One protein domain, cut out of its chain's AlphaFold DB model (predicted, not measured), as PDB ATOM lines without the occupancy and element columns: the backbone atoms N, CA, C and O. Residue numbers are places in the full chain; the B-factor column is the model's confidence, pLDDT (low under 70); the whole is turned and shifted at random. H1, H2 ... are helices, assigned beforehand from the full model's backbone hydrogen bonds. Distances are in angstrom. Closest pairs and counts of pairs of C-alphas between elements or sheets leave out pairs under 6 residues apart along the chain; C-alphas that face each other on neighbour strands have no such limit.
ATOM      1  N   ASP A  17     117.083 146.929 223.005       71.94
ATOM      2  CA  ASP A  17     115.925 146.908 222.116       71.94
ATOM      3  C   ASP A  17     115.984 148.032 221.076       71.94
ATOM      4  O   ASP A  17     115.584 147.813 219.935       71.94
ATOM      5  N   ASP A  18     116.607 149.169 221.397       71.38
ATOM      6  CA  ASP A  18     116.903 150.220 220.414       71.38
ATOM      7  C   ASP A  18     117.900 149.738 219.357       71.38
ATOM      8  O   ASP A  18     117.733 150.010 218.168       71.38
ATOM      9  N   PHE A  19     118.888 148.940 219.768       77.19
ATOM     10  CA  PHE A  19     119.829 148.300 218.852       77.19
ATOM     11  C   PHE A  19     119.184 147.200 217.996       77.19
ATOM     12  O   PHE A  19     119.447 147.097 216.796       77.19
ATOM     13  N   LYS A  20     118.291 146.386 218.568       75.50
ATOM     14  CA  LYS A  20     117.514 145.409 217.785       75.50
ATOM     15  C   LYS A  20     116.599 146.106 216.779       75.50
ATOM     16  O   LYS A  20     116.523 145.675 215.627       75.50
ATOM     17  N   ALA A  21     115.958 147.201 217.190       71.88
ATOM     18  CA  ALA A  21     115.107 148.018 216.335       71.88
ATOM     19  C   ALA A  21     115.904 148.639 215.179       71.88
ATOM     20  O   ALA A  21     115.470 148.546 214.031       71.88
ATOM     21  N   SER A  22     117.112 149.161 215.437       71.06
ATOM     22  CA  SER A  22     117.995 149.689 214.384       71.06
ATOM     23  C   SER A  22     118.488 148.613 213.402       71.06
ATOM     24  O   SER A  22     118.989 148.936 212.328       71.06
ATOM     25  N   ARG A  23     118.356 147.328 213.753       71.88
ATOM     26  CA  ARG A  23     118.753 146.167 212.935       71.88
ATOM     27  C   ARG A  23     117.573 145.411 212.325       71.88
ATOM     28  O   ARG A  23     117.771 144.315 211.799       71.88
ATOM     29  N   ALA A  24     116.354 145.952 212.409       68.75
ATOM     30  CA  ALA A  24     115.129 145.262 211.994       68.75
ATOM     31  C   ALA A  24     115.049 143.817 212.547       68.75
ATOM     32  O   ALA A  24     114.629 142.891 211.851       68.75
ATOM     33  N   ASN A  25     115.502 143.623 213.793       59.47
ATOM     34  CA  ASN A  25     115.561 142.349 214.521       59.47
ATOM     35  C   ASN A  25     116.516 141.268 213.964       59.47
ATOM     36  O   ASN A  25     116.415 140.108 214.362       59.47
ATOM     37  N   LYS A  26     117.480 141.617 213.099       62.47
ATOM     38  CA  LYS A  26     118.540 140.701 212.631       62.47
ATOM     39  C   LYS A  26     119.853 140.961 213.383       62.47
ATOM     40  O   LYS A  26     120.672 141.763 212.941       62.47
ATOM     41  N   VAL A  27     120.039 140.301 214.528       67.31
ATOM     42  CA  VAL A  27     121.245 140.429 215.374       67.31
ATOM     43  C   VAL A  27     122.065 139.140 215.312       67.31
ATOM     44  O   VAL A  27     121.547 138.063 215.592       67.31
ATOM     45  N   THR A  28     123.338 139.252 214.939       73.19
ATOM     46  CA  THR A  28     124.338 138.167 214.952       73.19
ATOM     47  C   THR A  28     125.210 138.217 216.214       73.19
ATOM     48  O   THR A  28     125.223 139.222 216.924       73.19
ATOM     49  N   ASP A  29     125.996 137.172 216.497       66.19
ATOM     50  CA  ASP A  29     126.930 137.187 217.639       66.19
ATOM     51  C   ASP A  29     128.005 138.286 217.515       66.19
ATOM     52  O   ASP A  29     128.366 138.913 218.511       66.19
ATOM     53  N   ASN A  30     128.434 138.615 216.291       72.44
ATOM     54  CA  ASN A  30     129.327 139.753 216.027       72.44
ATOM     55  C   ASN A  30     128.650 141.105 216.320       72.44
ATOM     56  O   ASN A  30     129.297 142.026 216.821       72.44
ATOM     57  N   ASP A  31     127.342 141.230 216.066       73.88
ATOM     58  CA  ASP A  31     126.573 142.444 216.379       73.88
ATOM     59  C   ASP A  31     126.522 142.700 217.901       73.88
ATOM     60  O   ASP A  31     126.445 143.850 218.340       73.88
ATOM     61  N   ARG A  32     126.624 141.649 218.728       73.19
ATOM     62  CA  ARG A  32     126.649 141.774 220.193       73.19
ATOM     63  C   ARG A  32     127.927 142.442 220.695       73.19
ATOM     64  O   ARG A  32     127.857 143.322 221.550       73.19
ATOM     65  N   GLU A  33     129.084 142.052 220.167       78.12
ATOM     66  CA  GLU A  33     130.361 142.679 220.526       78.12
ATOM     67  C   GLU A  33     130.410 144.141 220.057       78.12
ATOM     68  O   GLU A  33     130.859 145.031 220.785       78.12
ATOM     69  N   ILE A  34     129.867 144.402 218.866       81.94
ATOM     70  CA  ILE A  34     129.737 145.746 218.309       81.94
ATOM     71  C   ILE A  34     128.884 146.639 219.220       81.94
ATOM     72  O   ILE A  34     129.294 147.768 219.504       81.94
ATOM     73  N   TYR A  35     127.746 146.130 219.704       81.56
ATOM     74  CA  TYR A  35     126.863 146.833 220.634       81.56
ATOM     75  C   TYR A  35     127.529 147.115 221.986       81.56
ATOM     76  O   TYR A  35     127.450 148.239 222.474       81.56
ATOM     77  N   ILE A  36     128.228 146.136 222.574       79.56
ATOM     78  CA  ILE A  36     128.936 146.319 223.856       79.56
ATOM     79  C   ILE A  36     129.947 147.467 223.754       79.56
ATOM     80  O   ILE A  36     130.010 148.327 224.631       79.56
ATOM     81  N   ARG A  37     130.698 147.531 222.651       82.44
ATOM     82  CA  ARG A  37     131.651 148.620 222.405       82.44
ATOM     83  C   ARG A  37     130.952 149.959 222.161       82.44
ATOM     84  O   ARG A  37     131.419 150.974 222.665       82.44
ATOM     85  N   ALA A  38     129.825 149.982 221.448       83.62
ATOM     86  CA  ALA A  38     129.024 151.198 221.275       83.62
ATOM     87  C   ALA A  38     128.469 151.719 222.619       83.62
ATOM     88  O   ALA A  38     128.473 152.922 222.873       83.62
ATOM     89  N   ALA A  39     128.060 150.820 223.517       80.25
ATOM     90  CA  ALA A  39     127.655 151.168 224.877       80.25
ATOM     91  C   ALA A  39     128.836 151.706 225.706       80.25
ATOM     92  O   ALA A  39     128.683 152.690 226.431       80.25
ATOM     93  N   ALA A  40     130.033 151.127 225.554       81.56
ATOM     94  CA  ALA A  40     131.253 151.652 226.167       81.56
ATOM     95  C   ALA A  40     131.599 153.065 225.657       81.56
ATOM     96  O   ALA A  40     131.971 153.921 226.456       81.56
ATOM     97  N   MET A  41     131.398 153.348 224.362       85.56
ATOM     98  CA  MET A  41     131.556 154.696 223.790       85.56
ATOM     99  C   MET A  41     130.583 155.701 224.417       85.56
ATOM    100  O   MET A  41     130.986 156.802 224.779       85.56
ATOM    101  N   ALA A  42     129.318 155.324 224.617       82.19
ATOM    102  CA  ALA A  42     128.352 156.193 225.289       82.19
ATOM    103  C   ALA A  42     128.682 156.441 226.756       82.19
ATOM    104  O   ALA A  42     128.589 157.578 227.220       82.19
ATOM    105  N   LYS A  43     129.138 155.407 227.470       81.12
ATOM    106  CA  LYS A  43     129.625 155.556 228.843       81.12
ATOM    107  C   LYS A  43     130.824 156.505 228.904       81.12
ATOM    108  O   LYS A  43     130.861 157.378 229.767       81.12
ATOM    109  N   PHE A  44     131.763 156.369 227.970       85.25
ATOM    110  CA  PHE A  44     132.919 157.252 227.859       85.25
ATOM    111  C   PHE A  44     132.504 158.709 227.629       85.25
ATOM    112  O   PHE A  44     132.881 159.577 228.409       85.25
ATOM    113  N   VAL A  45     131.683 158.971 226.610       84.06
ATOM    114  CA  VAL A  45     131.245 160.330 226.264       84.06
ATOM    115  C   VAL A  45     130.466 160.983 227.403       84.06
ATOM    116  O   VAL A  45     130.680 162.157 227.694       84.06
ATOM    117  N   LYS A  46     129.608 160.227 228.096       79.50
ATOM    118  CA  LYS A  46     128.892 160.729 229.276       79.50
ATOM    119  C   LYS A  46     129.856 161.164 230.382       79.50
ATOM    120  O   LYS A  46     129.645 162.198 231.007       79.50
ATOM    121  N   ASN A  47     130.886 160.362 230.635       79.69
ATOM    122  CA  ASN A  47     131.852 160.623 231.699       79.69
ATOM    123  C   ASN A  47     132.885 161.685 231.314       79.69
ATOM    124  O   ASN A  47     133.556 162.209 232.195       79.69
ATOM    125  N   ALA A  48     133.017 161.998 230.025       81.06
ATOM    126  CA  ALA A  48     134.026 162.927 229.550       81.06
ATOM    127  C   ALA A  48     133.823 164.348 230.084       81.06
ATOM    128  O   ALA A  48     134.800 165.039 230.360       81.06
ATOM    129  N   GLY A  49     132.567 164.790 230.216       77.31
ATOM    130  CA  GLY A  49     132.190 166.119 230.712       77.31
ATOM    131  C   GLY A  49     132.581 167.288 229.798       77.31
ATOM    132  O   GLY A  49     131.821 168.238 229.690       77.31
ATOM    133  N   THR A  50     133.715 167.203 229.097       84.44
ATOM    134  CA  THR A  50     134.303 168.253 228.260       84.44
ATOM    135  C   THR A  50     134.889 167.676 226.971       84.44
ATOM    136  O   THR A  50     135.283 166.507 226.896       84.44
ATOM    137  N   ILE A  51     135.018 168.520 225.946       85.62
ATOM    138  CA  ILE A  51     135.696 168.144 224.699       85.62
ATOM    139  C   ILE A  51     137.203 167.917 224.920       85.62
ATOM    140  O   ILE A  51     137.794 167.047 224.276       85.62
ATOM    141  N   GLN A  52     137.838 168.632 225.856       85.56
ATOM    142  CA  GLN A  52     139.272 168.468 226.136       85.56
ATOM    143  C   GLN A  52     139.618 167.092 226.708       85.56
ATOM    144  O   GLN A  52     140.628 166.490 226.332       85.56
ATOM    145  N   TYR A  53     138.744 166.542 227.551       84.69
ATOM    146  CA  TYR A  53     138.899 165.174 228.032       84.69
ATOM    147  C   TYR A  53     138.834 164.153 226.883       84.69
ATOM    148  O   TYR A  53     139.618 163.202 226.830       84.69
ATOM    149  N   ILE A  54     137.956 164.380 225.901       85.38
ATOM    150  CA  ILE A  54     137.880 163.540 224.698       85.38
ATOM    151  C   ILE A  54     139.168 163.656 223.870       85.38
ATOM    152  O   ILE A  54     139.708 162.636 223.442       85.38
ATOM    153  N   LYS A  55     139.688 164.874 223.661       86.62
ATOM    154  CA  LYS A  55     140.930 165.113 222.903       86.62
ATOM    155  C   LYS A  55     142.125 164.387 223.525       86.62
ATOM    156  O   LYS A  55     142.791 163.630 222.826       86.62
ATOM    157  N   SER A  56     142.362 164.590 224.820       80.75
ATOM    158  CA  SER A  56     143.483 163.975 225.548       80.75
ATOM    159  C   SER A  56     143.409 162.445 225.535       80.75
ATOM    160  O   SER A  56     144.385 161.790 225.175       80.75
ATOM    161  N   THR A  57     142.230 161.874 225.795       81.69
ATOM    162  CA  THR A  57     142.038 160.413 225.784       81.69
ATOM    163  C   THR A  57     142.240 159.801 224.394       81.69
ATOM    164  O   THR A  57     142.743 158.692 224.265       81.69
ATOM    165  N   LEU A  58     141.844 160.494 223.319       82.31
ATOM    166  CA  LEU A  58     142.016 159.980 221.955       82.31
ATOM    167  C   LEU A  58     143.463 160.091 221.435       82.31
ATOM    168  O   LEU A  58     143.792 159.428 220.446       82.31
ATOM    169  N   ILE A  59     144.303 160.913 222.074       78.06
ATOM    170  CA  ILE A  59     145.746 161.005 221.807       78.06
ATOM    171  C   ILE A  59     146.481 159.846 222.495       78.06
ATOM    172  O   ILE A  59     147.311 159.193 221.856       78.06
ATOM    173  N   ASP A  60     146.134 159.556 223.751       76.38
ATOM    174  CA  ASP A  60     146.697 158.448 224.521       76.38
ATOM    175  C   ASP A  60     146.031 157.107 224.163       76.38
ATOM    176  O   ASP A  60     145.008 156.693 224.721       76.38
ATOM    177  N   LYS A  61     146.647 156.407 223.206       71.44
ATOM    178  CA  LYS A  61     146.184 155.101 222.715       71.44
ATOM    179  C   LYS A  61     146.288 153.985 223.758       71.44
ATOM    180  O   LYS A  61     145.651 152.951 223.552       71.44
ATOM    181  N   ASP A  62     147.058 154.194 224.825       72.44
ATOM    182  CA  ASP A  62     147.277 153.219 225.894       72.44
ATOM    183  C   ASP A  62     146.337 153.455 227.086       72.44
ATOM    184  O   ASP A  62     146.252 152.618 227.987       72.44
ATOM    185  N   SER A  63     145.566 154.550 227.072       76.81
ATOM    186  CA  SER A  63     144.589 154.837 228.119       76.81
ATOM    187  C   SER A  63     143.537 153.728 228.235       76.81
ATOM    188  O   SER A  63     142.977 153.235 227.248       76.81
ATOM    189  N   GLU A  64     143.208 153.363 229.477       75.25
ATOM    190  CA  GLU A  64     142.215 152.324 229.767       75.25
ATOM    191  C   GLU A  64     140.878 152.631 229.068       75.25
ATOM    192  O   GLU A  64     140.298 151.769 228.409       75.25
ATOM    193  N   ALA A  65     140.446 153.895 229.101       71.06
ATOM    194  CA  ALA A  65     139.249 154.359 228.412       71.06
ATOM    195  C   ALA A  65     139.309 154.104 226.895       71.06
ATOM    196  O   ALA A  65     138.364 153.541 226.342       71.06
ATOM    197  N   TYR A  66     140.418 154.442 226.225       76.25
ATOM    198  CA  TYR A  66     140.589 154.188 224.792       76.25
ATOM    199  C   TYR A  66     140.548 152.694 224.468       76.25
ATOM    200  O   TYR A  66     139.893 152.281 223.506       76.25
ATOM    201  N   THR A  67     141.193 151.851 225.277       77.69
ATOM    202  CA  THR A  67     141.205 150.396 225.051       77.69
ATOM    203  C   THR A  67     139.814 149.763 225.193       77.69
ATOM    204  O   THR A  67     139.463 148.895 224.384       77.69
ATOM    205  N   GLN A  68     138.977 150.257 226.119       72.81
ATOM    206  CA  GLN A  68     137.626 149.739 226.389       72.81
ATOM    207  C   GLN A  68     136.673 149.827 225.184       72.81
ATOM    208  O   GLN A  68     135.869 148.918 224.974       72.81
ATOM    209  N   PHE A  69     136.757 150.882 224.364       75.38
ATOM    210  CA  PHE A  69     135.900 151.025 223.177       75.38
ATOM    211  C   PHE A  69     136.608 150.747 221.848       75.38
ATOM    212  O   PHE A  69     135.960 150.725 220.796       75.38
ATOM    213  N   THR A  70     137.922 150.510 221.856       67.81
ATOM    214  CA  THR A  70     138.659 150.217 220.626       67.81
ATOM    215  C   THR A  70     138.987 148.745 220.404       67.81
ATOM    216  O   THR A  70     138.955 148.329 219.240       67.81
ATOM    217  N   GLY A  71     139.221 147.968 221.468       64.81
ATOM    218  CA  GLY A  71     139.508 146.530 221.420       64.81
ATOM    219  C   GLY A  71     140.701 146.122 220.533       64.81
ATOM    220  O   GLY A  71     141.308 146.930 219.832       64.81
ATOM    221  N   SER A  72     141.017 144.826 220.517       56.88
ATOM    222  CA  SER A  72     142.117 144.236 219.731       56.88
ATOM    223  C   SER A  72     141.729 143.819 218.295       56.88
ATOM    224  O   SER A  72     142.527 143.195 217.602       56.88
ATOM    225  N   GLY A  73     140.528 144.177 217.808       59.53
ATOM    226  CA  GLY A  73     139.993 143.716 216.511       59.53
ATOM    227  C   GLY A  73     139.206 144.764 215.703       59.53
ATOM    228  O   GLY A  73     138.757 145.776 216.244       59.53
ATOM    229  N   GLY A  74     139.002 144.490 214.403       58.09
ATOM    230  CA  GLY A  74     138.483 145.394 213.349       58.09
ATOM    231  C   GLY A  74     137.039 145.923 213.463       58.09
ATOM    232  O   GLY A  74     136.537 146.517 212.514       58.09
ATOM    233  N   GLY A  75     136.371 145.771 214.610       70.69
ATOM    234  CA  GLY A  75     134.987 146.216 214.848       70.69
ATOM    235  C   GLY A  75     134.813 147.706 215.181       70.69
ATOM    236  O   GLY A  75     133.691 148.166 215.362       70.69
ATOM    237  N   ARG A  76     135.903 148.482 215.267       75.88
ATOM    238  CA  ARG A  76     135.898 149.876 215.760       75.88
ATOM    239  C   ARG A  76     134.979 150.808 214.956       75.88
ATOM    240  O   ARG A  76     134.237 151.585 215.550       75.88
ATOM    241  N   LEU A  77     135.021 150.722 213.624       76.12
ATOM    242  CA  LEU A  77     134.167 151.532 212.744       76.12
ATOM    243  C   LEU A  77     132.688 151.174 212.937       76.12
ATOM    244  O   LEU A  77     131.851 152.056 213.093       76.12
ATOM    245  N   TYR A  78     132.378 149.881 212.970       81.56
ATOM    246  CA  TYR A  78     131.016 149.382 213.126       81.56
ATOM    247  C   TYR A  78     130.402 149.799 214.466       81.56
ATOM    248  O   TYR A  78     129.275 150.285 214.493       81.56
ATOM    249  N   SER A  79     131.156 149.703 215.565       83.31
ATOM    250  CA  SER A  79     130.706 150.160 216.888       83.31
ATOM    251  C   SER A  79     130.449 151.662 216.932       83.31
ATOM    252  O   SER A  79     129.465 152.098 217.520       83.31
ATOM    253  N   MET A  80     131.288 152.453 216.264       84.25
ATOM    254  CA  MET A  80     131.110 153.901 216.165       84.25
ATOM    255  C   MET A  80     129.874 154.274 215.332       84.25
ATOM    256  O   MET A  80     129.121 155.164 215.714       84.25
ATOM    257  N   LEU A  81     129.621 153.582 214.218       82.94
ATOM    258  CA  LEU A  81     128.427 153.808 213.392       82.94
ATOM    259  C   LEU A  81     127.142 153.436 214.143       82.94
ATOM    260  O   LEU A  81     126.152 154.161 214.073       82.94
ATOM    261  N   VAL A  82     127.178 152.346 214.914       83.94
ATOM    262  CA  VAL A  82     126.084 151.952 215.814       83.94
ATOM    263  C   VAL A  82     125.875 152.990 216.905       83.94
ATOM    264  O   VAL A  82     124.740 153.379 217.156       83.94
ATOM    265  N   PHE A  83     126.947 153.493 217.510       86.00
ATOM    266  CA  PHE A  83     126.888 154.561 218.503       86.00
ATOM    267  C   PHE A  83     126.205 155.827 217.947       86.00
ATOM    268  O   PHE A  83     125.254 156.321 218.553       86.00
ATOM    269  N   VAL A  84     126.604 156.293 216.757       82.44
ATOM    270  CA  VAL A  84     125.974 157.442 216.073       82.44
ATOM    271  C   VAL A  84     124.491 157.194 215.809       82.44
ATOM    272  O   VAL A  84     123.661 158.057 216.098       82.44
ATOM    273  N   ASN A  85     124.146 156.020 215.280       82.50
ATOM    274  CA  ASN A  85     122.763 155.646 214.997       82.50
ATOM    275  C   ASN A  85     121.907 155.663 216.277       82.50
ATOM    276  O   ASN A  85     120.863 156.312 216.320       82.50
ATOM    277  N   LEU A  86     122.396 155.035 217.351       80.56
ATOM    278  CA  LEU A  86     121.684 154.938 218.622       80.56
ATOM    279  C   LEU A  86     121.460 156.309 219.260       80.56
ATOM    280  O   LEU A  86     120.333 156.624 219.624       80.56
ATOM    281  N   ILE A  87     122.472 157.174 219.319       78.62
ATOM    282  CA  ILE A  87     122.300 158.535 219.856       78.62
ATOM    283  C   ILE A  87     121.304 159.340 219.033       78.62
ATOM    284  O   ILE A  87     120.450 160.020 219.596       78.62
ATOM    285  N   THR A  88     121.369 159.229 217.709       77.75
ATOM    286  CA  THR A  88     120.445 159.928 216.809       77.75
ATOM    287  C   THR A  88     119.001 159.468 217.045       77.75
ATOM    288  O   THR A  88     118.092 160.296 217.097       77.75
ATOM    289  N   MET A  89     118.779 158.169 217.290       76.06
ATOM    290  CA  MET A  89     117.469 157.622 217.675       76.06
ATOM    291  C   MET A  89     116.961 158.150 219.018       76.06
ATOM    292  O   MET A  89     115.764 158.407 219.158       76.06
ATOM    293  N   VAL A  90     117.834 158.292 220.016       73.69
ATOM    294  CA  VAL A  90     117.433 158.820 221.327       73.69
ATOM    295  C   VAL A  90     117.073 160.298 221.222       73.69
ATOM    296  O   VAL A  90     116.031 160.712 221.715       73.69
ATOM    297  N   VAL A  91     117.858 161.078 220.486       72.12
ATOM    298  CA  VAL A  91     117.609 162.507 220.240       72.12
ATOM    299  C   VAL A  91     116.282 162.731 219.512       72.12
ATOM    300  O   VAL A  91     115.526 163.638 219.863       72.12
ATOM    301  N   LEU A  92     115.978 161.880 218.525       74.00
ATOM    302  CA  LEU A  92     114.699 161.872 217.811       74.00
ATOM    303  C   LEU A  92     113.518 161.530 218.732       74.00
ATOM    304  O   LEU A  92     112.445 162.107 218.583       74.00
ATOM    305  N   ARG A  93     113.703 160.600 219.674       76.00
ATOM    306  CA  ARG A  93     112.666 160.170 220.628       76.00
ATOM    307  C   ARG A  93     112.401 161.208 221.711       76.00
ATOM    308  O   ARG A  93     111.250 161.444 222.061       76.00
ATOM    309  N   GLU A  94     113.460 161.814 222.234       68.25
ATOM    310  CA  GLU A  94     113.394 162.799 223.316       68.25
ATOM    311  C   GLU A  94     113.025 164.208 222.817       68.25
ATOM    312  O   GLU A  94     112.831 165.106 223.632       68.25
ATOM    313  N   ASN A  95     112.877 164.411 221.497       66.31
ATOM    314  CA  ASN A  95     112.575 165.708 220.876       66.31
ATOM    315  C   ASN A  95     113.497 166.831 221.386       66.31
ATOM    316  O   ASN A  95     113.051 167.947 221.665       66.31
ATOM    317  N   VAL A  96     114.794 166.529 221.513       62.41
ATOM    318  CA  VAL A  96     115.800 167.489 222.005       62.41
ATOM    319  C   VAL A  96     115.877 168.717 221.090       62.41
ATOM    320  O   VAL A  96     116.116 169.825 221.560       62.41
ATOM    321  N   PHE A  97     115.582 168.541 219.798       63.34
ATOM    322  CA  PHE A  97     115.587 169.595 218.786       63.34
ATOM    323  C   PHE A  97     114.191 169.884 218.206       63.34
ATOM    324  O   PHE A  97     113.296 169.040 218.222       63.34
ATOM    325  N   VAL A  98     114.004 171.084 217.638       59.69
ATOM    326  CA  VAL A  98     112.739 171.520 217.006       59.69
ATOM    327  C   VAL A  98     112.371 170.618 215.815       59.69
ATOM    328  O   VAL A  98     113.254 170.178 215.093       59.69
ATOM    329  N   ALA A  99     111.077 170.431 215.520       56.03
ATOM    330  CA  ALA A  99     110.544 169.559 214.453       56.03
ATOM    331  C   ALA A  99     111.190 169.687 213.047       56.03
ATOM    332  O   ALA A  99     111.120 168.758 212.249       56.03
ATOM    333  N   LYS A 100     111.843 170.817 212.732       59.12
ATOM    334  CA  LYS A 100     112.593 171.030 211.476       59.12
ATOM    335  C   LYS A 100     113.943 170.283 211.438       59.12
ATOM    336  O   LYS A 100     114.485 170.054 210.365       59.12
ATOM    337  N   ASN A 101     114.460 169.865 212.594       68.94
ATOM    338  CA  ASN A 101     115.717 169.127 212.760       68.94
ATOM    339  C   ASN A 101     115.524 167.602 212.656       68.94
ATOM    340  O   ASN A 101     116.486 166.866 212.444       68.94
ATOM    341  N   THR A 102     114.279 167.125 212.729       73.44
ATOM    342  CA  THR A 102     113.919 165.703 212.624       73.44
ATOM    343  C   THR A 102     114.311 165.098 211.272       73.44
ATOM    344  O   THR A 102     114.698 163.935 211.213       73.44
ATOM    345  N   GLU A 103     114.250 165.870 210.183       82.06
ATOM    346  CA  GLU A 103     114.643 165.410 208.843       82.06
ATOM    347  C   GLU A 103     116.159 165.194 208.739       82.06
ATOM    348  O   GLU A 103     116.603 164.118 208.345       82.06
ATOM    349  N   ASN A 104     116.964 166.158 209.196       82.00
ATOM    350  CA  ASN A 104     118.426 166.042 209.189       82.00
ATOM    351  C   ASN A 104     118.913 164.875 210.066       82.00
ATOM    352  O   ASN A 104     119.812 164.139 209.667       82.00
ATOM    353  N   LEU A 105     118.292 164.661 211.233       81.19
ATOM    354  CA  LEU A 105     118.590 163.519 212.104       81.19
ATOM    355  C   LEU A 105     118.256 162.181 211.425       81.19
ATOM    356  O   LEU A 105     119.060 161.254 211.487       81.19
ATOM    357  N   LYS A 106     117.128 162.076 210.708       84.62
ATOM    358  CA  LYS A 106     116.808 160.876 209.911       84.62
ATOM    359  C   LYS A 106     117.837 160.630 208.809       84.62
ATOM    360  O   LYS A 106     118.277 159.500 208.638       84.62
ATOM    361  N   LEU A 107     118.286 161.678 208.117       86.44
ATOM    362  CA  LEU A 107     119.304 161.557 207.066       86.44
ATOM    363  C   LEU A 107     120.667 161.101 207.614       86.44
ATOM    364  O   LEU A 107     121.357 160.326 206.947       86.44
ATOM    365  N   ILE A 108     121.047 161.538 208.822       84.56
ATOM    366  CA  ILE A 108     122.236 161.037 209.535       84.56
ATOM    367  C   ILE A 108     122.057 159.561 209.893       84.56
ATOM    368  O   ILE A 108     122.965 158.758 209.678       84.56
ATOM    369  N   GLN A 109     120.880 159.197 210.404       84.88
ATOM    370  CA  GLN A 109     120.553 157.830 210.791       84.88
ATOM    371  C   GLN A 109     120.619 156.858 209.603       84.88
ATOM    372  O   GLN A 109     121.223 155.788 209.706       84.88
ATOM    373  N   GLU A 110     120.036 157.242 208.467       86.88
ATOM    374  CA  GLU A 110     120.098 156.493 207.209       86.88
ATOM    375  C   GLU A 110     121.547 156.296 206.764       86.88
ATOM    376  O   GLU A 110     121.980 155.167 206.564       86.88
ATOM    377  N   ALA A 111     122.330 157.377 206.699       86.12
ATOM    378  CA  ALA A 111     123.719 157.314 206.258       86.12
ATOM    379  C   ALA A 111     124.595 156.441 207.177       86.12
ATOM    380  O   ALA A 111     125.442 155.687 206.696       86.12
ATOM    381  N   ALA A 112     124.377 156.497 208.496       85.00
ATOM    382  CA  ALA A 112     125.059 155.633 209.458       85.00
ATOM    383  C   ALA A 112     124.652 154.157 209.297       85.00
ATOM    384  O   ALA A 112     125.498 153.268 209.405       85.00
ATOM    385  N   THR A 113     123.377 153.892 209.000       84.69
ATOM    386  CA  THR A 113     122.846 152.540 208.760       84.69
ATOM    387  C   THR A 113     123.375 151.948 207.452       84.69
ATOM    388  O   THR A 113     123.744 150.769 207.413       84.69
ATOM    389  N   ASP A 114     123.484 152.765 206.406       84.25
ATOM    390  CA  ASP A 114     124.048 152.372 205.115       84.25
ATOM    391  C   ASP A 114     125.543 152.056 205.242       84.25
ATOM    392  O   ASP A 114     125.989 150.996 204.800       84.25
ATOM    393  N   LEU A 115     126.306 152.912 205.934       81.88
ATOM    394  CA  LEU A 115     127.723 152.665 206.234       81.88
ATOM    395  C   LEU A 115     127.925 151.422 207.102       81.88
ATOM    396  O   LEU A 115     128.914 150.713 206.936       81.88
ATOM    397  N   TYR A 116     127.008 151.144 208.027       83.06
ATOM    398  CA  TYR A 116     127.076 149.939 208.845       83.06
ATOM    399  C   TYR A 116     126.833 148.678 208.011       83.06
ATOM    400  O   TYR A 116     127.528 147.674 208.166       83.06
ATOM    401  N   SER A 117     125.843 148.730 207.120       81.44
ATOM    402  CA  SER A 117     125.438 147.592 206.294       81.44
ATOM    403  C   SER A 117     126.450 147.296 205.188       81.44
ATOM    404  O   SER A 117     126.690 146.131 204.873       81.44
ATOM    405  N   ASN A 118     127.065 148.333 204.613       80.69
ATOM    406  CA  ASN A 118     128.118 148.201 203.615       80.69
ATOM    407  C   ASN A 118     129.111 149.384 203.685       80.69
ATOM    408  O   ASN A 118     128.931 150.382 202.986       80.69
ATOM    409  N   PRO A 119     130.198 149.282 204.470       70.62
ATOM    410  CA  PRO A 119     131.111 150.405 204.724       70.62
ATOM    411  C   PRO A 119     131.949 150.836 203.516       70.62
ATOM    412  O   PRO A 119     132.606 151.877 203.568       70.62
ATOM    413  N   PHE A 120     131.956 150.049 202.438       74.81
ATOM    414  CA  PHE A 120     132.716 150.344 201.223       74.81
ATOM    415  C   PHE A 120     131.844 150.912 200.096       74.81
ATOM    416  O   PHE A 120     132.371 151.544 199.183       74.81
ATOM    417  N   PHE A 121     130.523 150.735 200.155       77.50
ATOM    418  CA  PHE A 121     129.600 151.232 199.136       77.50
ATOM    419  C   PHE A 121     129.117 152.646 199.469       77.50
ATOM    420  O   PHE A 121     128.648 152.901 200.574       77.50
ATOM    421  N   ASN A 122     129.243 153.580 198.515       77.94
ATOM    422  CA  ASN A 122     128.868 154.995 198.677       77.94
ATOM    423  C   ASN A 122     129.443 155.660 199.942       77.94
ATOM    424  O   ASN A 122     128.863 156.602 200.480       77.94
ATOM    425  N   ARG A 123     130.607 155.191 200.407       80.25
ATOM    426  CA  ARG A 123     131.227 155.608 201.669       80.25
ATOM    427  C   ARG A 123     131.374 157.124 201.775       80.25
ATOM    428  O   ARG A 123     130.894 157.717 202.734       80.25
ATOM    429  N   ASP A 124     132.014 157.747 200.790       77.19
ATOM    430  CA  ASP A 124     132.301 159.184 200.829       77.19
ATOM    431  C   ASP A 124     131.015 160.011 200.748       77.19
ATOM    432  O   ASP A 124     130.892 161.020 201.437       77.19
ATOM    433  N   ALA A 125     130.027 159.550 199.975       83.00
ATOM    434  CA  ALA A 125     128.712 160.178 199.895       83.00
ATOM    435  C   ALA A 125     127.960 160.083 201.230       83.00
ATOM    436  O   ALA A 125     127.388 161.071 201.678       83.00
ATOM    437  N   ASN A 126     128.014 158.936 201.910       82.94
ATOM    438  CA  ASN A 126     127.365 158.746 203.206       82.94
ATOM    439  C   ASN A 126     128.072 159.515 204.330       82.94
ATOM    440  O   ASN A 126     127.405 160.116 205.168       82.94
ATOM    441  N   ILE A 127     129.407 159.579 204.328       80.50
ATOM    442  CA  ILE A 127     130.163 160.413 205.275       80.50
ATOM    443  C   ILE A 127     129.849 161.896 205.037       80.50
ATOM    444  O   ILE A 127     129.556 162.608 205.995       80.50
ATOM    445  N   ARG A 128     129.821 162.362 203.778       81.50
ATOM    446  CA  ARG A 128     129.394 163.733 203.441       81.50
ATOM    447  C   ARG A 128     127.945 163.990 203.865       81.50
ATOM    448  O   ARG A 128     127.684 165.015 204.480       81.50
ATOM    449  N   LYS A 129     127.031 163.034 203.664       84.88
ATOM    450  CA  LYS A 129     125.634 163.117 204.126       84.88
ATOM    451  C   LYS A 129     125.547 163.256 205.652       84.88
ATOM    452  O   LYS A 129     124.749 164.060 206.125       84.88
ATOM    453  N   ILE A 130     126.374 162.550 206.428       82.25
ATOM    454  CA  ILE A 130     126.455 162.742 207.889       82.25
ATOM    455  C   ILE A 130     126.964 164.152 208.216       82.25
ATOM    456  O   ILE A 130     126.326 164.869 208.986       82.25
ATOM    457  N   LEU A 131     128.070 164.578 207.601       78.25
ATOM    458  CA  LEU A 131     128.706 165.876 207.858       78.25
ATOM    459  C   LEU A 131     127.795 167.063 207.517       78.25
ATOM    460  O   LEU A 131     127.632 167.971 208.330       78.25
ATOM    461  N   GLU A 132     127.168 167.057 206.342       81.50
ATOM    462  CA  GLU A 132     126.282 168.128 205.877       81.50
ATOM    463  C   GLU A 132     125.049 168.275 206.768       81.50
ATOM    464  O   GLU A 132     124.637 169.388 207.094       81.50
ATOM    465  N   ASN A 133     124.453 167.157 207.183       82.75
ATOM    466  CA  ASN A 133     123.261 167.195 208.022       82.75
ATOM    467  C   ASN A 133     123.597 167.538 209.479       82.75
ATOM    468  O   ASN A 133     122.807 168.232 210.115       82.75
ATOM    469  N   LEU A 134     124.782 167.172 209.983       74.75
ATOM    470  CA  LEU A 134     125.295 167.690 211.258       74.75
ATOM    471  C   LEU A 134     125.525 169.205 211.199       74.75
ATOM    472  O   LEU A 134     125.078 169.919 212.094       74.75
ATOM    473  N   SER A 135     126.115 169.703 210.108       71.94
ATOM    474  CA  SER A 135     126.321 171.143 209.886       71.94
ATOM    475  C   SER A 135     124.996 171.907 209.938       71.94
ATOM    476  O   SER A 135     124.879 172.934 210.601       71.94
ATOM    477  N   LYS A 136     123.969 171.382 209.255       76.62
ATOM    478  CA  LYS A 136     122.625 171.976 209.231       76.62
ATOM    479  C   LYS A 136     121.959 171.949 210.604       76.62
ATOM    480  O   LYS A 136     121.247 172.891 210.930       76.62
ATOM    481  N   LEU A 137     122.170 170.897 211.396       70.19
ATOM    482  CA  LEU A 137     121.628 170.805 212.755       70.19
ATOM    483  C   LEU A 137     122.215 171.868 213.680       70.19
ATOM    484  O   LEU A 137     121.459 172.495 214.413       70.19
ATOM    485  N   ILE A 138     123.526 172.098 213.598       66.06
ATOM    486  CA  ILE A 138     124.227 173.104 214.406       66.06
ATOM    487  C   ILE A 138     123.820 174.519 213.959       66.06
ATOM    488  O   ILE A 138     123.393 175.332 214.772       66.06
ATOM    489  N   ALA A 139     123.831 174.788 212.648       67.06
ATOM    490  CA  ALA A 139     123.505 176.107 212.095       67.06
ATOM    491  C   ALA A 139     122.037 176.535 212.311       67.06
ATOM    492  O   ALA A 139     121.742 177.722 212.447       67.06
ATOM    493  N   LEU A 140     121.090 175.588 212.328       57.19
ATOM    494  CA  LEU A 140     119.673 175.884 212.586       57.19
ATOM    495  C   LEU A 140     119.390 176.227 214.053       57.19
ATOM    496  O   LEU A 140     118.375 176.873 214.326       57.19
ATOM    497  N   ASP A 141     120.260 175.800 214.970       58.28
ATOM    498  CA  ASP A 141     120.144 176.082 216.400       58.28
ATOM    499  C   ASP A 141     120.811 177.416 216.771       58.28
ATOM    500  O   ASP A 141     120.252 178.180 217.549       58.28
ATOM    501  N   GLU A 142     121.914 177.785 216.104       55.38
ATOM    502  CA  GLU A 142     122.531 179.120 216.216       55.38
ATOM    503  C   GLU A 142     121.591 180.263 215.775       55.38
ATOM    504  O   GLU A 142     121.640 181.369 216.312       55.38
ATOM    505  N   GLN A 143     120.713 180.017 214.793       51.38
ATOM    506  CA  GLN A 143     119.805 181.036 214.243       51.38
ATOM    507  C   GLN A 143     118.548 181.284 215.083       51.38
ATOM    508  O   GLN A 143     117.872 182.302 214.903       51.38
ATOM    509  N   LYS A 144     118.193 180.371 215.988       53.06
ATOM    510  CA  LYS A 144     117.071 180.578 216.901       53.06
ATOM    511  C   LYS A 144     117.639 181.068 218.215       53.06
ATOM    512  O   LYS A 144     118.249 180.296 218.938       53.06
ATOM    513  N   LYS A 145     117.380 182.340 218.545       49.47
ATOM    514  CA  LYS A 145     117.479 182.822 219.928       49.47
ATOM    515  C   LYS A 145     116.810 181.775 220.813       49.47
ATOM    516  O   LYS A 145     115.601 181.559 220.702       49.47
ATOM    517  N   ILE A 146     117.629 181.079 221.587       52.28
ATOM    518  CA  ILE A 146     117.215 180.046 222.522       52.28
ATOM    519  C   ILE A 146     116.087 180.664 223.358       52.28
ATOM    520  O   ILE A 146     116.296 181.734 223.932       52.28
ATOM    521  N   PRO A 147     114.865 180.100 223.363       47.00
ATOM    522  CA  PRO A 147     113.775 180.719 224.096       47.00
ATOM    523  C   PRO A 147     114.161 180.787 225.576       47.00
ATOM    524  O   PRO A 147     114.550 179.768 226.143       47.00
ATOM    525  N   GLU A 148     114.029 181.968 226.187       47.47
ATOM    526  CA  GLU A 148     114.430 182.290 227.576       47.47
ATOM    527  C   GLU A 148     113.826 181.340 228.636       47.47
ATOM    528  O   GLU A 148     114.297 181.283 229.764       47.47
ATOM    529  N   ASN A 149     112.833 180.523 228.260       46.62
ATOM    530  CA  ASN A 149     112.177 179.513 229.099       46.62
ATOM    531  C   ASN A 149     112.636 178.062 228.827       46.62
ATOM    532  O   ASN A 149     111.919 177.104 229.136       46.62
ATOM    533  N   SER A 150     113.792 177.862 228.194       55.22
ATOM    534  CA  SER A 150     114.335 176.522 227.934       55.22
ATOM    535  C   SER A 150     114.813 175.884 229.241       55.22
ATOM    536  O   SER A 150     115.688 176.410 229.914       55.22
ATOM    537  N   GLN A 151     114.229 174.745 229.624       58.81
ATOM    538  CA  GLN A 151     114.588 174.054 230.868       58.81
ATOM    539  C   GLN A 151     116.082 173.649 230.876       58.81
ATOM    540  O   GLN A 151     116.539 173.095 229.872       58.81
ATOM    541  N   PRO A 152     116.810 173.790 232.007       58.72
ATOM    542  CA  PRO A 152     118.211 173.360 232.183       58.72
ATOM    543  C   PRO A 152     118.515 171.938 231.686       58.72
ATOM    544  O   PRO A 152     119.598 171.640 231.184       58.72
ATOM    545  N   LEU A 153     117.515 171.058 231.775       57.06
ATOM    546  CA  LEU A 153     117.577 169.679 231.299       57.06
ATOM    547  C   LEU A 153     117.836 169.578 229.784       57.06
ATOM    548  O   LEU A 153     118.603 168.716 229.358       57.06
ATOM    549  N   LYS A 154     117.262 170.482 228.979       68.00
ATOM    550  CA  LYS A 154     117.430 170.493 227.516       68.00
ATOM    551  C   LYS A 154     118.835 170.917 227.103       68.00
ATOM    552  O   LYS A 154     119.386 170.342 226.169       68.00
ATOM    553  N   PHE A 155     119.445 171.851 227.833       71.12
ATOM    554  CA  PHE A 155     120.830 172.251 227.588       71.12
ATOM    555  C   PHE A 155     121.810 171.122 227.891       71.12
ATOM    556  O   PHE A 155     122.699 170.846 227.092       71.12
ATOM    557  N   LYS A 156     121.602 170.394 228.993       73.88
ATOM    558  CA  LYS A 156     122.433 169.234 229.343       73.88
ATOM    559  C   LYS A 156     122.299 168.087 228.331       73.88
ATOM    560  O   LYS A 156     123.281 167.411 228.011       73.88
ATOM    561  N   GLN A 157     121.101 167.885 227.784       73.06
ATOM    562  CA  GLN A 157     120.864 166.938 226.689       73.06
ATOM    563  C   GLN A 157     121.562 167.377 225.392       73.06
ATOM    564  O   GLN A 157     122.231 166.554 224.763       73.06
ATOM    565  N   ALA A 158     121.480 168.660 225.024       75.38
ATOM    566  CA  ALA A 158     122.194 169.217 223.873       75.38
ATOM    567  C   ALA A 158     123.720 169.102 224.038       75.38
ATOM    568  O   ALA A 158     124.409 168.653 223.126       75.38
ATOM    569  N   GLN A 159     124.240 169.376 225.236       79.69
ATOM    570  CA  GLN A 159     125.656 169.230 225.577       79.69
ATOM    571  C   GLN A 159     126.132 167.778 225.394       79.69
ATOM    572  O   GLN A 159     127.151 167.516 224.752       79.69
ATOM    573  N   THR A 160     125.352 166.818 225.896       79.50
ATOM    574  CA  THR A 160     125.631 165.380 225.736       79.50
ATOM    575  C   THR A 160     125.622 164.968 224.261       79.50
ATOM    576  O   THR A 160     126.461 164.173 223.826       79.50
ATOM    577  N   TYR A 161     124.708 165.528 223.466       78.75
ATOM    578  CA  TYR A 161     124.655 165.298 222.026       78.75
ATOM    579  C   TYR A 161     125.885 165.861 221.299       78.75
ATOM    580  O   TYR A 161     126.480 165.164 220.477       78.75
ATOM    581  N   CYS A 162     126.322 167.075 221.641       80.56
ATOM    582  CA  CYS A 162     127.527 167.687 221.083       80.56
ATOM    583  C   CYS A 162     128.775 166.855 221.363       80.56
ATOM    584  O   CYS A 162     129.517 166.552 220.432       80.56
ATOM    585  N   LEU A 163     128.970 166.413 222.610       82.69
ATOM    586  CA  LEU A 163     130.092 165.538 222.973       82.69
ATOM    587  C   LEU A 163     130.058 164.224 222.189       82.69
ATOM    588  O   LEU A 163     131.087 163.743 221.717       82.69
ATOM    589  N   SER A 164     128.862 163.668 222.008       82.62
ATOM    590  CA  SER A 164     128.657 162.430 221.260       82.62
ATOM    591  C   SER A 164     129.013 162.573 219.783       82.62
ATOM    592  O   SER A 164     129.722 161.731 219.230       82.62
ATOM    593  N   MET A 165     128.566 163.654 219.145       81.19
ATOM    594  CA  MET A 165     128.862 163.919 217.738       81.19
ATOM    595  C   MET A 165     130.322 164.302 217.525       81.19
ATOM    596  O   MET A 165     130.940 163.832 216.570       81.19
ATOM    597  N   TYR A 166     130.900 165.065 218.452       86.94
ATOM    598  CA  TYR A 166     132.324 165.370 218.461       86.94
ATOM    599  C   TYR A 166     133.165 164.091 218.494       86.94
ATOM    600  O   TYR A 166     134.020 163.870 217.633       86.94
ATOM    601  N   PHE A 167     132.884 163.214 219.461       85.38
ATOM    602  CA  PHE A 167     133.573 161.938 219.613       85.38
ATOM    603  C   PHE A 167     133.453 161.076 218.354       85.38
ATOM    604  O   PHE A 167     134.457 160.579 217.842       85.38
ATOM    605  N   ALA A 168     132.240 160.940 217.811       82.56
ATOM    606  CA  ALA A 168     132.002 160.168 216.601       82.56
ATOM    607  C   ALA A 168     132.782 160.712 215.396       82.56
ATOM    608  O   ALA A 168     133.470 159.951 214.716       82.56
ATOM    609  N   LEU A 169     132.737 162.023 215.149       83.50
ATOM    610  CA  LEU A 169     133.469 162.651 214.050       83.50
ATOM    611  C   LEU A 169     134.981 162.516 214.210       83.50
ATOM    612  O   LEU A 169     135.679 162.239 213.234       83.50
ATOM    613  N   LYS A 170     135.498 162.641 215.436       86.25
ATOM    614  CA  LYS A 170     136.925 162.449 215.697       86.25
ATOM    615  C   LYS A 170     137.350 161.000 215.463       86.25
ATOM    616  O   LYS A 170     138.426 160.751 214.926       86.25
ATOM    617  N   MET A 171     136.490 160.037 215.784       81.25
ATOM    618  CA  MET A 171     136.727 158.624 215.485       81.25
ATOM    619  C   MET A 171     136.675 158.328 213.979       81.25
ATOM    620  O   MET A 171     137.529 157.585 213.487       81.25
ATOM    621  N   ILE A 172     135.759 158.959 213.231       77.94
ATOM    622  CA  ILE A 172     135.733 158.923 211.757       77.94
ATOM    623  C   ILE A 172     137.043 159.480 211.199       77.94
ATOM    624  O   ILE A 172     137.681 158.827 210.376       77.94
ATOM    625  N   TYR A 173     137.480 160.642 211.682       83.56
ATOM    626  CA  TYR A 173     138.729 161.281 211.275       83.56
ATOM    627  C   TYR A 173     139.940 160.364 211.479       83.56
ATOM    628  O   TYR A 173     140.717 160.122 210.554       83.56
ATOM    629  N   ILE A 174     140.071 159.786 212.680       81.25
ATOM    630  CA  ILE A 174     141.150 158.846 213.014       81.25
ATOM    631  C   ILE A 174     141.107 157.626 212.088       81.25
ATOM    632  O   ILE A 174     142.150 157.176 211.619       81.25
ATOM    633  N   TYR A 175     139.919 157.087 211.810       76.44
ATOM    634  CA  TYR A 175     139.758 155.936 210.926       76.44
ATOM    635  C   TYR A 175     140.144 156.250 209.476       76.44
ATOM    636  O   TYR A 175     140.878 155.476 208.858       76.44
ATOM    637  N   ILE A 176     139.673 157.378 208.940       76.12
ATOM    638  CA  ILE A 176     139.961 157.822 207.574       76.12
ATOM    639  C   ILE A 176     141.467 158.023 207.390       76.12
ATOM    640  O   ILE A 176     142.043 157.478 206.446       76.12
ATOM    641  N   ASN A 177     142.111 158.730 208.320       78.31
ATOM    642  CA  ASN A 177     143.541 159.020 208.244       78.31
ATOM    643  C   ASN A 177     144.402 157.775 208.455       78.31
ATOM    644  O   ASN A 177     145.354 157.562 207.714       78.31
ATOM    645  N   LYS A 178     144.046 156.895 209.403       78.19
ATOM    646  CA  LYS A 178     144.794 155.650 209.645       78.19
ATOM    647  C   LYS A 178     144.835 154.739 208.415       78.19
ATOM    648  O   LYS A 178     145.809 154.017 208.228       78.19
ATOM    649  N   ASN A 179     143.779 154.747 207.607       71.44
ATOM    650  CA  ASN A 179     143.658 153.880 206.440       71.44
ATOM    651  C   ASN A 179     143.967 154.604 205.114       71.44
ATOM    652  O   ASN A 179     143.742 154.022 204.056       71.44
ATOM    653  N   ASN A 180     144.460 155.853 205.150       73.38
ATOM    654  CA  ASN A 180     144.695 156.696 203.966       73.38
ATOM    655  C   ASN A 180     143.470 156.797 203.036       73.38
ATOM    656  O   ASN A 180     143.593 156.804 201.814       73.38
ATOM    657  N   LEU A 181     142.269 156.837 203.617       68.06
ATOM    658  CA  LEU A 181     141.005 156.818 202.873       68.06
ATOM    659  C   LEU A 181     140.447 158.220 202.594       68.06
ATOM    660  O   LEU A 181     139.411 158.329 201.939       68.06
ATOM    661  N   GLY A 182     141.081 159.270 203.122       68.94
ATOM    662  CA  GLY A 182     140.582 160.643 203.086       68.94
ATOM    663  C   GLY A 182     141.162 161.464 201.949       68.94
ATOM    664  O   GLY A 182     142.360 161.408 201.682       68.94
ATOM    665  N   THR A 183     140.323 162.280 201.316       77.25
ATOM    666  CA  THR A 183     140.798 163.396 200.493       77.25
ATOM    667  C   THR A 183     141.124 164.597 201.384       77.25
ATOM    668  O   THR A 183     140.545 164.760 202.460       77.25
TER     669      THR A 183
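Overview. This is residues 17 to 183 of the 608 residues of an uncharacterized protein of Legionella sp (UniProt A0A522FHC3). What shape does the model take? H8, the longest helix, stands with H5, H6 and H7 in a four-helix bundle, successive helices running opposite ways, with a looser join between H7 and H8. H2 crosses H5 and H8 from outside, H4 packs on H2, H1 packs on H5, and H3 and H4 lie farthest from the middle. What is it made of? The printed part has 167 residues, with eight named helices, H1 to H8 in order, and no named strand, an all helix class. It is compact, with a radius of gyration of the C-alphas of 15.8 A and spans of 48 by 36 by 33 A.

Along the chain. Where is the longest helix? H8 is residues 152 to 178, 39.1 A long, from C-alpha 152 at (118.211, 173.360, 232.183) to C-alpha 178 at (144.794, 155.650, 209.645). Where are the others? H5 is residues 76 to 94, 27.0 A; H6 is 102 to 117, 22.4 A; H7 is 123 to 142, 29.0 A; H2 is 29 to 48, 29.2 A. The shorter ones are H1, residues 17 to 22, beginning at C-alpha 17 (115.925, 146.908, 222.116), H3, 51 to 59, and H4, 64 to 70.

Arrangement. What does H8 meet? It touches H5, the hub, at a shallow tilt of 21 degrees, opposite ways, with the closest C-alphas, of Met 80 and Ala 168, 6.3 A apart. H5 and H6 form a hairpin at 25 degrees (Asn 85 and Gln 109, closest C-alphas, 5.2 A), and H6 and H7 another at 23 degrees (Ile 108 and Ile 130, 4.8 A). H7 and H8 are near each other, with 6 pairs of C-alphas within 10 A. How does H2 stand? With residues 34 to 42 alone it touches residues 76 to 83 of H5 at a steep tilt of 65 degrees, the same way, closest at C-alphas Ile 34 and Ser 79, 4.7 A. It touches H4 with residues 37 to 44 alone, closest at C-alphas Arg 37 and Phe 69, 4.9 A. Are the backbones regular in their N and O atoms? Every O i to N i+4 pair is within hydrogen-bond range in H1, H3, H5, H6 and H8; in H2 it is 15 of 16, in H4 2 of 3 and in H7 15 of 16.

Size, cuts and confidence. How far does it reach? The two C-alphas farthest apart, of Asp 29 and Glu 148, are 47.8 A apart, and the printed part has no cut. Which stretches are uncertain? The mean pLDDT of the printed part is 75.0, with 37 residues under 70, among them 94 to 101 and 138 to 154.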